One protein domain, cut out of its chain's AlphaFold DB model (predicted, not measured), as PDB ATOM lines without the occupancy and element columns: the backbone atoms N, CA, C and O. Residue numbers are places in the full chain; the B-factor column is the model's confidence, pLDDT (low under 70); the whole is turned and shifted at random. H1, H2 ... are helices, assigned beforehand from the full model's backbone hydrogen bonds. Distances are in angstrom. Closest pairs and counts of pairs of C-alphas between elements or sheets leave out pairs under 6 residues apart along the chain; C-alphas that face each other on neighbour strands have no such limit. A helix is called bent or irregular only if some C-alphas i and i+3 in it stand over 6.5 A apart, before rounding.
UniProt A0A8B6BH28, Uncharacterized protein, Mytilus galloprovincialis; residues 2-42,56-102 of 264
ATOM      1  N   ALA A   2      14.632  -0.679  17.168       41.00
ATOM      2  CA  ALA A   2      14.537  -1.435  18.412       41.00
ATOM      3  C   ALA A   2      13.047  -1.664  18.683       41.00
ATOM      4  O   ALA A   2      12.356  -0.764  19.152       41.00
ATOM      5  N   GLU A   3      12.542  -2.824  18.265       51.16
ATOM      6  CA  GLU A   3      11.206  -3.290  18.629       51.16
ATOM      7  C   GLU A   3      11.064  -3.293  20.152       51.16
ATOM      8  O   GLU A   3      12.018  -3.597  20.871       51.16
ATOM      9  N   ASN A   4       9.870  -2.947  20.632       53.12
ATOM     10  CA  ASN A   4       9.471  -3.003  22.034       53.12
ATOM     11  C   ASN A   4       9.524  -4.453  22.533       53.12
ATOM     12  O   ASN A   4       8.502  -5.130  22.644       53.12
ATOM     13  N   VAL A   5      10.721  -4.965  22.804       61.91
ATOM     14  CA  VAL A   5      10.866  -6.273  23.421       61.91
ATOM     15  C   VAL A   5      10.375  -6.120  24.851       61.91
ATOM     16  O   VAL A   5      10.979  -5.405  25.648       61.91
ATOM     17  N   ASN A   6       9.269  -6.786  25.183       76.94
ATOM     18  CA  ASN A   6       8.809  -6.901  26.560       76.94
ATOM     19  C   ASN A   6       9.995  -7.352  27.426       76.94
ATOM     20  O   ASN A   6      10.470  -8.481  27.278       76.94
ATOM     21  N   ASN A   7      10.483  -6.474  28.308       77.31
ATOM     22  CA  ASN A   7      11.721  -6.690  29.069       77.31
ATOM     23  C   ASN A   7      11.723  -8.043  29.804       77.31
ATOM     24  O   ASN A   7      12.743  -8.726  29.846       77.31
ATOM     25  N   ALA A   8      10.555  -8.481  30.287       82.12
ATOM     26  CA  ALA A   8      10.367  -9.791  30.907       82.12
ATOM     27  C   ALA A   8      10.554 -10.965  29.926       82.12
ATOM     28  O   ALA A   8      11.246 -11.928  30.244       82.12
ATOM     29  N   VAL A   9       9.988 -10.884  28.716       85.56
ATOM     30  CA  VAL A   9      10.130 -11.922  27.678       85.56
ATOM     31  C   VAL A   9      11.589 -12.033  27.240       85.56
ATOM     32  O   VAL A   9      12.142 -13.129  27.191       85.56
ATOM     33  N   CYS A  10      12.240 -10.892  27.007       87.00
ATOM     34  CA  CYS A  10      13.661 -10.805  26.675       87.00
ATOM     35  C   CYS A  10      14.534 -11.478  27.743       87.00
ATOM     36  O   CYS A  10      15.409 -12.288  27.439       87.00
ATOM     37  N   GLN A  11      14.254 -11.185  29.013       85.88
ATOM     38  CA  GLN A  11      14.961 -11.757  30.149       85.88
ATOM     39  C   GLN A  11      14.780 -13.279  30.242       85.88
ATOM     40  O   GLN A  11      15.764 -13.996  30.424       85.88
ATOM     41  N   ILE A  12      13.551 -13.783  30.081       88.75
ATOM     42  CA  ILE A  12      13.257 -15.225  30.100       88.75
ATOM     43  C   ILE A  12      14.001 -15.938  28.968       88.75
ATOM     44  O   ILE A  12      14.649 -16.954  29.211       88.75
ATOM     45  N   ILE A  13      13.968 -15.385  27.752       89.31
ATOM     46  CA  ILE A  13      14.691 -15.937  26.599       89.31
ATOM     47  C   ILE A  13      16.195 -15.974  26.877       89.31
ATOM     48  O   ILE A  13      16.844 -16.979  26.589       89.31
ATOM     49  N   GLY A  14      16.755 -14.919  27.474       89.12
ATOM     50  CA  GLY A  14      18.167 -14.863  27.850       89.12
ATOM     51  C   GLY A  14      18.569 -15.957  28.838       89.12
ATOM     52  O   GLY A  14      19.560 -16.655  28.614       89.12
ATOM     53  N   ILE A  15      17.777 -16.143  29.896       90.25
ATOM     54  CA  ILE A  15      18.010 -17.175  30.915       90.25
ATOM     55  C   ILE A  15      17.876 -18.572  30.303       90.25
ATOM     56  O   ILE A  15      18.747 -19.416  30.512       90.25
ATOM     57  N   LEU A  16      16.827 -18.810  29.511       91.81
ATOM     58  CA  LEU A  16      16.605 -20.094  28.849       91.81
ATOM     59  C   LEU A  16      17.746 -20.425  27.885       91.81
ATOM     60  O   LEU A  16      18.266 -21.535  27.900       91.81
ATOM     61  N   THR A  17      18.179 -19.450  27.086       89.62
ATOM     62  CA  THR A  17      19.307 -19.620  26.163       89.62
ATOM     63  C   THR A  17      20.575 -19.988  26.927       89.62
ATOM     64  O   THR A  17      21.275 -20.921  26.542       89.62
ATOM     65  N   HIS A  18      20.853 -19.309  28.043       90.38
ATOM     66  CA  HIS A  18      22.021 -19.612  28.866       90.38
ATOM     67  C   HIS A  18      21.940 -21.019  29.467       90.38
ATOM     68  O   HIS A  18      22.896 -21.778  29.352       90.38
ATOM     69  N   PHE A  19      20.784 -21.409  30.008       92.12
ATOM     70  CA  PHE A  19      20.554 -22.757  30.524       92.12
ATOM     71  C   PHE A  19      20.781 -23.839  29.465       92.12
ATOM     72  O   PHE A  19      21.453 -24.836  29.739       92.12
ATOM     73  N   LEU A  20      20.269 -23.640  28.250       89.12
ATOM     74  CA  LEU A  20      20.462 -24.580  27.150       89.12
ATOM     75  C   LEU A  20      21.941 -24.682  26.750       89.12
ATOM     76  O   LEU A  20      22.450 -25.791  26.611       89.12
ATOM     77  N   LEU A  21      22.651 -23.554  26.634       85.38
ATOM     78  CA  LEU A  21      24.087 -23.546  26.328       85.38
ATOM     79  C   LEU A  21      24.914 -24.242  27.418       85.38
ATOM     80  O   LEU A  21      25.762 -25.076  27.104       85.38
ATOM     81  N   SER A  22      24.644 -23.957  28.694       88.31
ATOM     82  CA  SER A  22      25.322 -24.616  29.815       88.31
ATOM     83  C   SER A  22      25.016 -26.118  29.860       88.31
ATOM     84  O   SER A  22      25.915 -26.916  30.117       88.31
ATOM     85  N   SER A  23      23.783 -26.524  29.532       88.31
ATOM     86  CA  SER A  23      23.388 -27.939  29.445       88.31
ATOM     87  C   SER A  23      24.183 -28.691  28.380       88.31
ATOM     88  O   SER A  23      24.633 -29.810  28.624       88.31
ATOM     89  N   LEU A  24      24.410 -28.071  27.216       82.44
ATOM     90  CA  LEU A  24      25.250 -28.651  26.163       82.44
ATOM     91  C   LEU A  24      26.698 -28.843  26.627       82.44
ATOM     92  O   LEU A  24      27.305 -29.866  26.311       82.44
ATOM     93  N   GLY A  25      27.227 -27.898  27.409       81.69
ATOM     94  CA  GLY A  25      28.555 -28.017  28.004       81.69
ATOM     95  C   GLY A  25      28.659 -29.217  28.948       81.69
ATOM     96  O   GLY A  25      29.471 -30.121  28.739       81.69
ATOM     97  N   CYS A  26      27.763 -29.287  29.934       84.62
ATOM     98  CA  CYS A  26      27.730 -30.367  30.926       84.62
ATOM     99  C   CYS A  26      27.456 -31.753  30.315       84.62
ATOM    100  O   CYS A  26      27.928 -32.773  30.824       84.62
ATOM    101  N   PHE A  27      26.725 -31.823  29.199       81.31
ATOM    102  CA  PHE A  27      26.485 -33.082  28.491       81.31
ATOM    103  C   PHE A  27      27.786 -33.769  28.040       81.31
ATOM    104  O   PHE A  27      27.882 -35.004  28.013       81.31
ATOM    105  N   THR A  28      28.820 -32.989  27.726       75.50
ATOM    106  CA  THR A  28      30.097 -33.538  27.254       75.50
ATOM    107  C   THR A  28      30.899 -34.203  28.367       75.50
ATOM    108  O   THR A  28      31.464 -35.276  28.149       75.50
ATOM    109  N   GLU A  29      30.839 -33.669  29.588       74.00
ATOM    110  CA  GLU A  29      31.429 -34.278  30.786       74.00
ATOM    111  C   GLU A  29      30.819 -35.659  31.062       74.00
ATOM    112  O   GLU A  29      31.529 -36.653  31.258       74.00
ATOM    113  N   CYS A  30      29.490 -35.753  30.980       73.75
ATOM    114  CA  CYS A  30      28.778 -37.015  31.160       73.75
ATOM    115  C   CYS A  30      29.113 -38.026  30.059       73.75
ATOM    116  O   CYS A  30      29.258 -39.219  30.334       73.75
ATOM    117  N   THR A  31      29.307 -37.562  28.824       75.56
ATOM    118  CA  THR A  31      29.710 -38.421  27.703       75.56
ATOM    119  C   THR A  31      31.110 -39.003  27.911       75.56
ATOM    120  O   THR A  31      31.314 -40.192  27.658       75.56
ATOM    121  N   VAL A  32      32.064 -38.230  28.445       72.81
ATOM    122  CA  VAL A  32      33.397 -38.741  28.826       72.81
ATOM    123  C   VAL A  32      33.286 -39.808  29.901       72.81
ATOM    124  O   VAL A  32      33.932 -40.853  29.806       72.81
ATOM    125  N   HIS A  33      32.489 -39.548  30.936       72.50
ATOM    126  CA  HIS A  33      32.320 -40.486  32.036       72.50
ATOM    127  C   HIS A  33      31.710 -41.800  31.538       72.50
ATOM    128  O   HIS A  33      32.235 -42.880  31.807       72.50
ATOM    129  N   LEU A  34      30.677 -41.705  30.699       73.88
ATOM    130  CA  LEU A  34      30.068 -42.849  30.036       73.88
ATOM    131  C   LEU A  34      31.080 -43.589  29.150       73.88
ATOM    132  O   LEU A  34      31.162 -44.814  29.197       73.88
ATOM    133  N   PHE A  35      31.895 -42.863  28.385       73.75
ATOM    134  CA  PHE A  35      32.928 -43.446  27.535       73.75
ATOM    135  C   PHE A  35      34.008 -44.176  28.342       73.75
ATOM    136  O   PHE A  35      34.423 -45.263  27.949       73.75
ATOM    137  N   LYS A  36      34.437 -43.650  29.492       69.50
ATOM    138  CA  LYS A  36      35.388 -44.335  30.384       69.50
ATOM    139  C   LYS A  36      34.760 -45.585  31.003       69.50
ATOM    140  O   LYS A  36      35.274 -46.687  30.826       69.50
ATOM    141  N   VAL A  37      33.600 -45.427  31.644       66.19
ATOM    142  CA  VAL A  37      32.906 -46.497  32.378       66.19
ATOM    143  C   VAL A  37      32.467 -47.634  31.454       66.19
ATOM    144  O   VAL A  37      32.645 -48.807  31.785       66.19
ATOM    145  N   PHE A  38      31.911 -47.313  30.285       62.47
ATOM    146  CA  PHE A  38      31.392 -48.310  29.349       62.47
ATOM    147  C   PHE A  38      32.380 -48.682  28.249       62.47
ATOM    148  O   PHE A  38      32.375 -49.830  27.813       62.47
ATOM    149  N   GLY A  39      33.263 -47.784  27.814       60.59
ATOM    150  CA  GLY A  39      34.278 -48.091  26.802       60.59
ATOM    151  C   GLY A  39      35.355 -49.063  27.290       60.59
ATOM    152  O   GLY A  39      35.945 -49.766  26.469       60.59
ATOM    153  N   GLN A  40      35.588 -49.161  28.606       50.03
ATOM    154  CA  GLN A  40      36.409 -50.225  29.202       50.03
ATOM    155  C   GLN A  40      35.646 -51.551  29.350       50.03
ATOM    156  O   GLN A  40      36.218 -52.603  29.090       50.03
ATOM    157  N   LYS A  41      34.354 -51.523  29.710       43.16
ATOM    158  CA  LYS A  41      33.568 -52.738  30.016       43.16
ATOM    159  C   LYS A  41      32.941 -53.412  28.789       43.16
ATOM    160  O   LYS A  41      32.838 -54.634  28.733       43.16
ATOM    161  N   ARG A  42      32.558 -52.640  27.768       47.88
ATOM    162  CA  ARG A  42      31.991 -53.154  26.504       47.88
ATOM    163  C   ARG A  42      33.061 -53.753  25.583       47.88
ATOM    164  O   ARG A  42      32.725 -54.401  24.600       47.88
ATOM    165  N   ILE A  56      21.491 -44.272  32.631       78.44
ATOM    166  CA  ILE A  56      21.484 -43.270  31.552       78.44
ATOM    167  C   ILE A  56      20.572 -42.097  31.922       78.44
ATOM    168  O   ILE A  56      20.960 -40.945  31.747       78.44
ATOM    169  N   TRP A  57      19.387 -42.382  32.464       83.75
ATOM    170  CA  TRP A  57      18.445 -41.346  32.880       83.75
ATOM    171  C   TRP A  57      19.012 -40.481  34.014       83.75
ATOM    172  O   TRP A  57      18.940 -39.258  33.933       83.75
ATOM    173  N   LEU A  58      19.672 -41.093  35.005       85.81
ATOM    174  CA  LEU A  58      20.378 -40.377  36.071       85.81
ATOM    175  C   LEU A  58      21.445 -39.419  35.517       85.81
ATOM    176  O   LEU A  58      21.511 -38.272  35.950       85.81
ATOM    177  N   TYR A  59      22.248 -39.850  34.539       83.88
ATOM    178  CA  TYR A  59      23.253 -38.977  33.925       83.88
ATOM    179  C   TYR A  59      22.623 -37.822  33.147       83.88
ATOM    180  O   TYR A  59      23.081 -36.692  33.274       83.88
ATOM    181  N   ILE A  60      21.555 -38.074  32.386       85.69
ATOM    182  CA  ILE A  60      20.829 -37.012  31.677       85.69
ATOM    183  C   ILE A  60      20.302 -35.985  32.682       85.69
ATOM    184  O   ILE A  60      20.569 -34.796  32.531       85.69
ATOM    185  N   VAL A  61      19.640 -36.420  33.754       89.88
ATOM    186  CA  VAL A  61      19.171 -35.505  34.803       89.88
ATOM    187  C   VAL A  61      20.327 -34.739  35.436       89.88
ATOM    188  O   VAL A  61      20.229 -33.524  35.586       89.88
ATOM    189  N   SER A  62      21.443 -35.410  35.728       86.94
ATOM    190  CA  SER A  62      22.632 -34.767  36.291       86.94
ATOM    191  C   SER A  62      23.133 -33.602  35.432       86.94
ATOM    192  O   SER A  62      23.532 -32.590  36.000       86.94
ATOM    193  N   THR A  63      23.076 -33.700  34.095       88.31
ATOM    194  CA  THR A  63      23.508 -32.613  33.187       88.31
ATOM    195  C   THR A  63      22.614 -31.379  33.246       88.31
ATOM    196  O   THR A  63      23.102 -30.251  33.217       88.31
ATOM    197  N   TYR A  64      21.299 -31.575  33.349       91.06
ATOM    198  CA  TYR A  64      20.360 -30.462  33.454       91.06
ATOM    199  C   TYR A  64      20.429 -29.821  34.839       91.06
ATOM    200  O   TYR A  64      20.371 -28.599  34.956       91.06
ATOM    201  N   VAL A  65      20.612 -30.629  35.887       91.88
ATOM    202  CA  VAL A  65      20.807 -30.130  37.252       91.88
ATOM    203  C   VAL A  65      22.092 -29.307  37.344       91.88
ATOM    204  O   VAL A  65      22.050 -28.189  37.854       91.88
ATOM    205  N   SER A  66      23.216 -29.790  36.806       88.56
ATOM    206  CA  SER A  66      24.473 -29.032  36.823       88.56
ATOM    207  C   SER A  66      24.357 -27.712  36.055       88.56
ATOM    208  O   SER A  66      24.785 -26.673  36.556       88.56
ATOM    209  N   ALA A  67      23.703 -27.709  34.891       91.69
ATOM    210  CA  ALA A  67      23.450 -26.487  34.134       91.69
ATOM    211  C   ALA A  67      22.553 -25.494  34.892       91.69
ATOM    212  O   ALA A  67      22.838 -24.296  34.914       91.69
ATOM    213  N   ALA A  68      21.504 -25.980  35.562       93.06
ATOM    214  CA  ALA A  68      20.637 -25.148  36.392       93.06
ATOM    215  C   ALA A  68      21.412 -24.502  37.549       93.06
ATOM    216  O   ALA A  68      21.210 -23.321  37.835       93.06
ATOM    217  N   VAL A  69      22.332 -25.243  38.177       93.19
ATOM    218  CA  VAL A  69      23.209 -24.718  39.235       93.19
ATOM    219  C   VAL A  69      24.106 -23.604  38.695       93.19
ATOM    220  O   VAL A  69      24.141 -22.531  39.292       93.19
ATOM    221  N   ILE A  70      24.764 -23.801  37.544       91.25
ATOM    222  CA  ILE A  70      25.631 -22.782  36.918       91.25
ATOM    223  C   ILE A  70      24.856 -21.482  36.660       91.25
ATOM    224  O   ILE A  70      25.306 -20.398  37.040       91.25
ATOM    225  N   VAL A  71      23.669 -21.580  36.052       91.88
ATOM    226  CA  VAL A  71      22.829 -20.409  35.756       91.88
ATOM    227  C   VAL A  71      22.338 -19.736  37.038       91.88
ATOM    228  O   VAL A  71      22.371 -18.508  37.133       91.88
ATOM    229  N   SER A  72      21.927 -20.516  38.038       91.62
ATOM    230  CA  SER A  72      21.442 -19.991  39.320       91.62
ATOM    231  C   SER A  72      22.537 -19.233  40.065       91.62
ATOM    232  O   SER A  72      22.308 -18.112  40.514       91.62
ATOM    233  N   VAL A  73      23.748 -19.797  40.139       91.88
ATOM    234  CA  VAL A  73      24.909 -19.139  40.755       91.88
ATOM    235  C   VAL A  73      25.241 -17.840  40.024       91.88
ATOM    236  O   VAL A  73      25.438 -16.819  40.678       91.88
ATOM    237  N   ASN A  74      25.234 -17.839  38.687       90.12
ATOM    238  CA  ASN A  74      25.444 -16.619  37.904       90.12
ATOM    239  C   ASN A  74      24.422 -15.532  38.279       90.12
ATOM    240  O   ASN A  74      24.810 -14.419  38.629       90.12
ATOM    241  N   ILE A  75      23.126 -15.870  38.281       89.19
ATOM    242  CA  ILE A  75      22.056 -14.927  38.643       89.19
ATOM    243  C   ILE A  75      22.274 -14.373  40.056       89.19
ATOM    244  O   ILE A  75      22.195 -13.160  40.241       89.19
ATOM    245  N   ILE A  76      22.573 -15.231  41.037       89.94
ATOM    246  CA  ILE A  76      22.788 -14.829  42.436       89.94
ATOM    247  C   ILE A  76      23.973 -13.863  42.547       89.94
ATOM    248  O   ILE A  76      23.836 -12.785  43.126       89.94
ATOM    249  N   VAL A  77      25.119 -14.210  41.956       88.38
ATOM    250  CA  VAL A  77      26.327 -13.371  41.983       88.38
ATOM    251  C   VAL A  77      26.045 -12.005  41.359       88.38
ATOM    252  O   VAL A  77      26.383 -10.972  41.935       88.38
ATOM    253  N   ILE A  78      25.369 -11.971  40.211       86.62
ATOM    254  CA  ILE A  78      25.079 -10.713  39.516       86.62
ATOM    255  C   ILE A  78      24.048  -9.867  40.259       86.62
ATOM    256  O   ILE A  78      24.186  -8.639  40.295       86.62
ATOM    257  N   TYR A  79      23.072 -10.511  40.895       86.56
ATOM    258  CA  TYR A  79      22.078  -9.854  41.733       86.56
ATOM    259  C   TYR A  79      22.722  -9.145  42.932       86.56
ATOM    260  O   TYR A  79      22.359  -8.001  43.221       86.56
ATOM    261  N   ILE A  80      23.707  -9.788  43.573       86.38
ATOM    262  CA  ILE A  80      24.484  -9.222  44.685       86.38
ATOM    263  C   ILE A  80      25.340  -8.046  44.197       86.38
ATOM    264  O   ILE A  80      25.262  -6.954  44.753       86.38
ATOM    265  N   VAL A  81      26.112  -8.237  43.122       84.75
ATOM    266  CA  VAL A  81      27.067  -7.231  42.615       84.75
ATOM    267  C   VAL A  81      26.373  -6.006  42.007       84.75
ATOM    268  O   VAL A  81      26.908  -4.903  42.054       84.75
ATOM    269  N   THR A  82      25.184  -6.170  41.421       79.31
ATOM    270  CA  THR A  82      24.481  -5.099  40.685       79.31
ATOM    271  C   THR A  82      23.272  -4.543  41.446       79.31
ATOM    272  O   THR A  82      22.421  -3.905  40.835       79.31
ATOM    273  N   ALA A  83      23.161  -4.796  42.755       72.31
ATOM    274  CA  ALA A  83      22.093  -4.268  43.610       72.31
ATOM    275  C   ALA A  83      20.671  -4.466  43.027       72.31
ATOM    276  O   ALA A  83      19.947  -3.503  42.772       72.31
ATOM    277  N   LYS A  84      20.258  -5.735  42.868       71.88
ATOM    278  CA  LYS A  84      18.916  -6.203  42.430       71.88
ATOM    279  C   LYS A  84      18.645  -6.333  40.922       71.88
ATOM    280  O   LYS A  84      17.491  -6.408  40.506       71.88
ATOM    281  N   SER A  85      19.675  -6.421  40.083       77.56
ATOM    282  CA  SER A  85      19.514  -6.723  38.650       77.56
ATOM    283  C   SER A  85      19.946  -8.158  38.340       77.56
ATOM    284  O   SER A  85      21.032  -8.565  38.732       77.56
ATOM    285  N   THR A  86      19.141  -8.903  37.579       72.81
ATOM    286  CA  THR A  86      19.434 -10.300  37.192       72.81
ATOM    287  C   THR A  86      20.563 -10.429  36.168       72.81
ATOM    288  O   THR A  86      21.138 -11.502  36.029       72.81
ATOM    289  N   GLY A  87      20.897  -9.346  35.453       77.75
ATOM    290  CA  GLY A  87      21.995  -9.316  34.475       77.75
ATOM    291  C   GLY A  87      21.612  -9.696  33.041       77.75
ATOM    292  O   GLY A  87      22.459  -9.600  32.152       77.75
ATOM    293  N   TYR A  88      20.352 -10.069  32.814       83.56
ATOM    294  CA  TYR A  88      19.775 -10.414  31.508       83.56
ATOM    295  C   TYR A  88      18.787  -9.325  31.066       83.56
ATOM    296  O   TYR A  88      18.235  -8.621  31.911       83.56
ATOM    297  N   GLY A  89      18.549  -9.183  29.757       76.50
ATOM    298  CA  GLY A  89      17.568  -8.219  29.231       76.50
ATOM    299  C   GLY A  89      17.964  -6.744  29.382       76.50
ATOM    300  O   GLY A  89      17.094  -5.892  29.546       76.50
ATOM    301  N   ARG A  90      19.265  -6.422  29.367       74.06
ATOM    302  CA  ARG A  90      19.777  -5.053  29.568       74.06
ATOM    303  C   ARG A  90      20.286  -4.451  28.254       74.06
ATOM    304  O   ARG A  90      20.840  -5.156  27.416       74.06
ATOM    305  N   ASN A  91      20.131  -3.137  28.086       70.62
ATOM    306  CA  ASN A  91      20.673  -2.359  26.959       70.62
ATOM    307  C   ASN A  91      20.226  -2.869  25.571       70.62
ATOM    308  O   ASN A  91      21.021  -2.902  24.633       70.62
ATOM    309  N   GLY A  92      18.974  -3.324  25.448       70.31
ATOM    310  CA  GLY A  92      18.436  -3.878  24.197       70.31
ATOM    311  C   GLY A  92      18.975  -5.267  23.828       70.31
ATOM    312  O   GLY A  92      18.665  -5.770  22.753       70.31
ATOM    313  N   LYS A  93      19.766  -5.906  24.703       76.81
ATOM    314  CA  LYS A  93      20.266  -7.275  24.531       76.81
ATOM    315  C   LYS A  93      19.570  -8.210  25.516       76.81
ATOM    316  O   LYS A  93      19.612  -8.003  26.727       76.81
ATOM    317  N   CYS A  94      18.960  -9.276  24.998       84.69
ATOM    318  CA  CYS A  94      18.310 -10.290  25.835       84.69
ATOM    319  C   CYS A  94      19.304 -11.195  26.563       84.69
ATOM    320  O   CYS A  94      19.035 -11.650  27.674       84.69
ATOM    321  N   PHE A  95      20.473 -11.414  25.969       81.88
ATOM    322  CA  PHE A  95      21.504 -12.288  26.514       81.88
ATOM    323  C   PHE A  95      22.466 -11.560  27.470       81.88
ATOM    324  O   PHE A  95      22.433 -10.331  27.568       81.88
ATOM    325  N   ILE A  96      23.318 -12.319  28.177       82.31
ATOM    326  CA  ILE A  96      24.324 -11.791  29.114       82.31
ATOM    327  C   ILE A  96      25.096 -10.641  28.465       82.31
ATOM    328  O   ILE A  96      25.760 -10.814  27.445       82.31
ATOM    329  N   SER A  97      25.027  -9.463  29.089       78.12
ATOM    330  CA  SER A  97      25.727  -8.271  28.600       78.12
ATOM    331  C   SER A  97      27.103  -8.071  29.242       78.12
ATOM    332  O   SER A  97      27.898  -7.290  28.722       78.12
ATOM    333  N   ARG A  98      27.381  -8.715  30.384       81.94
ATOM    334  CA  ARG A  98      28.657  -8.581  31.103       81.94
ATOM    335  C   ARG A  98      29.652  -9.627  30.614       81.94
ATOM    336  O   ARG A  98      29.363 -10.820  30.677       81.94
ATOM    337  N   LEU A  99      30.828  -9.169  30.190       81.62
ATOM    338  CA  LEU A  99      31.876 -10.033  29.650       81.62
ATOM    339  C   LEU A  99      32.356 -11.071  30.672       81.62
ATOM    340  O   LEU A  99      32.418 -12.240  30.330       81.62
ATOM    341  N   GLU A 100      32.592 -10.679  31.926       84.19
ATOM    342  CA  GLU A 100      33.044 -11.596  32.990       84.19
ATOM    343  C   GLU A 100      32.102 -12.793  33.175       84.19
ATOM    344  O   GLU A 100      32.518 -13.950  33.153       84.19
ATOM    345  N   SER A 101      30.797 -12.524  33.287       84.56
ATOM    346  CA  SER A 101      29.771 -13.561  33.408       84.56
ATOM    347  C   SER A 101      29.712 -14.437  32.164       84.56
ATOM    348  O   SER A 101      29.584 -15.651  32.276       84.56
ATOM    349  N   PHE A 102      29.818 -13.828  30.982       85.19
ATOM    350  CA  PHE A 102      29.830 -14.557  29.721       85.19
ATOM    351  C   PHE A 102      31.043 -15.485  29.632       85.19
ATOM    352  O   PHE A 102      30.896 -16.660  29.310       85.19
TER     353      PHE A 102
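This is residues 2 to 42 and 56 to 102 of the 264 residues of an uncharacterized protein of Mytilus galloprovincialis (UniProt A0A8B6BH28). Two long helices, H1 and H2, cross near their middles as a narrow X and run opposite ways. From the far end of H2 a long link, residues 82 to 98, folds back between the splayed ends of the X toward the first turns of H1 and ends in the very short H3, while residues 35 to 42 stick out at the other end. The printed part has 88 residues with three named helices, H1, H2 and H3 in that order along the chain, and no named strand; the class is all helix. The whole is loose, with a radius of gyration of the C-alphas of 16.5 A, and elongated, spanning 55 by 28 by 21 A.

The longest helix is H1, residues 7 to 41, and it touches H2, residues 56 to 81, with 23 pairs of C-alphas within 8 A. The closest C-alphas of the two are those of Ser 23 and Ala 67, 4.9 A apart. Their lines stand at a steep tilt of 41 degrees, and they run opposite ways. H1 touches H2 with residues 15 to 30 alone, and H2 touches H1 with residues 59 to 71 alone. H3, residues 99 to 102, is close to H2 but not clearly touching: the closest C-alphas, those of Asn 74 and Ser 101, are 6.9 A apart. H1 and H3 are apart. In H2 every O i to N i+4 pair is within hydrogen-bond range, in H1 28 of 31 are, and H3 is too short for such a pair.

H1 has 35 residues and measures 51.0 A from C-alpha 7 at (11.721, -6.690, 29.069) to C-alpha 41 at (33.568, -52.738, 30.016). It is neither bent nor irregular, but only just: C-alphas 37 and 40 are 6.0 A apart. H2 has 26 residues and measures 38.1 A, beginning at C-alpha 56. H3 has four residues, 5.0 A from first to last C-alpha, and ends at C-alpha 102 at (29.830, -14.557, 29.721).

The two C-alphas farthest apart, those of Ala 2 and Lys 41, are 55.9 A apart. Residues 43 to 55 are cut out and not printed, and C-alphas 42 and 56 are 15.3 A apart across the cut. The link from H1 to H2 is the link across the cut; the link from H2 to H3, 17 residues, is long. Residues 35 to 42, of which 35 to 41 belong to H1, stand free; without them the body spans 45 by 28 by 18 A. The mean pLDDT of the printed part is 80.1, and confidence is low, under 70, at residues 2 to 5 and 36 to 42.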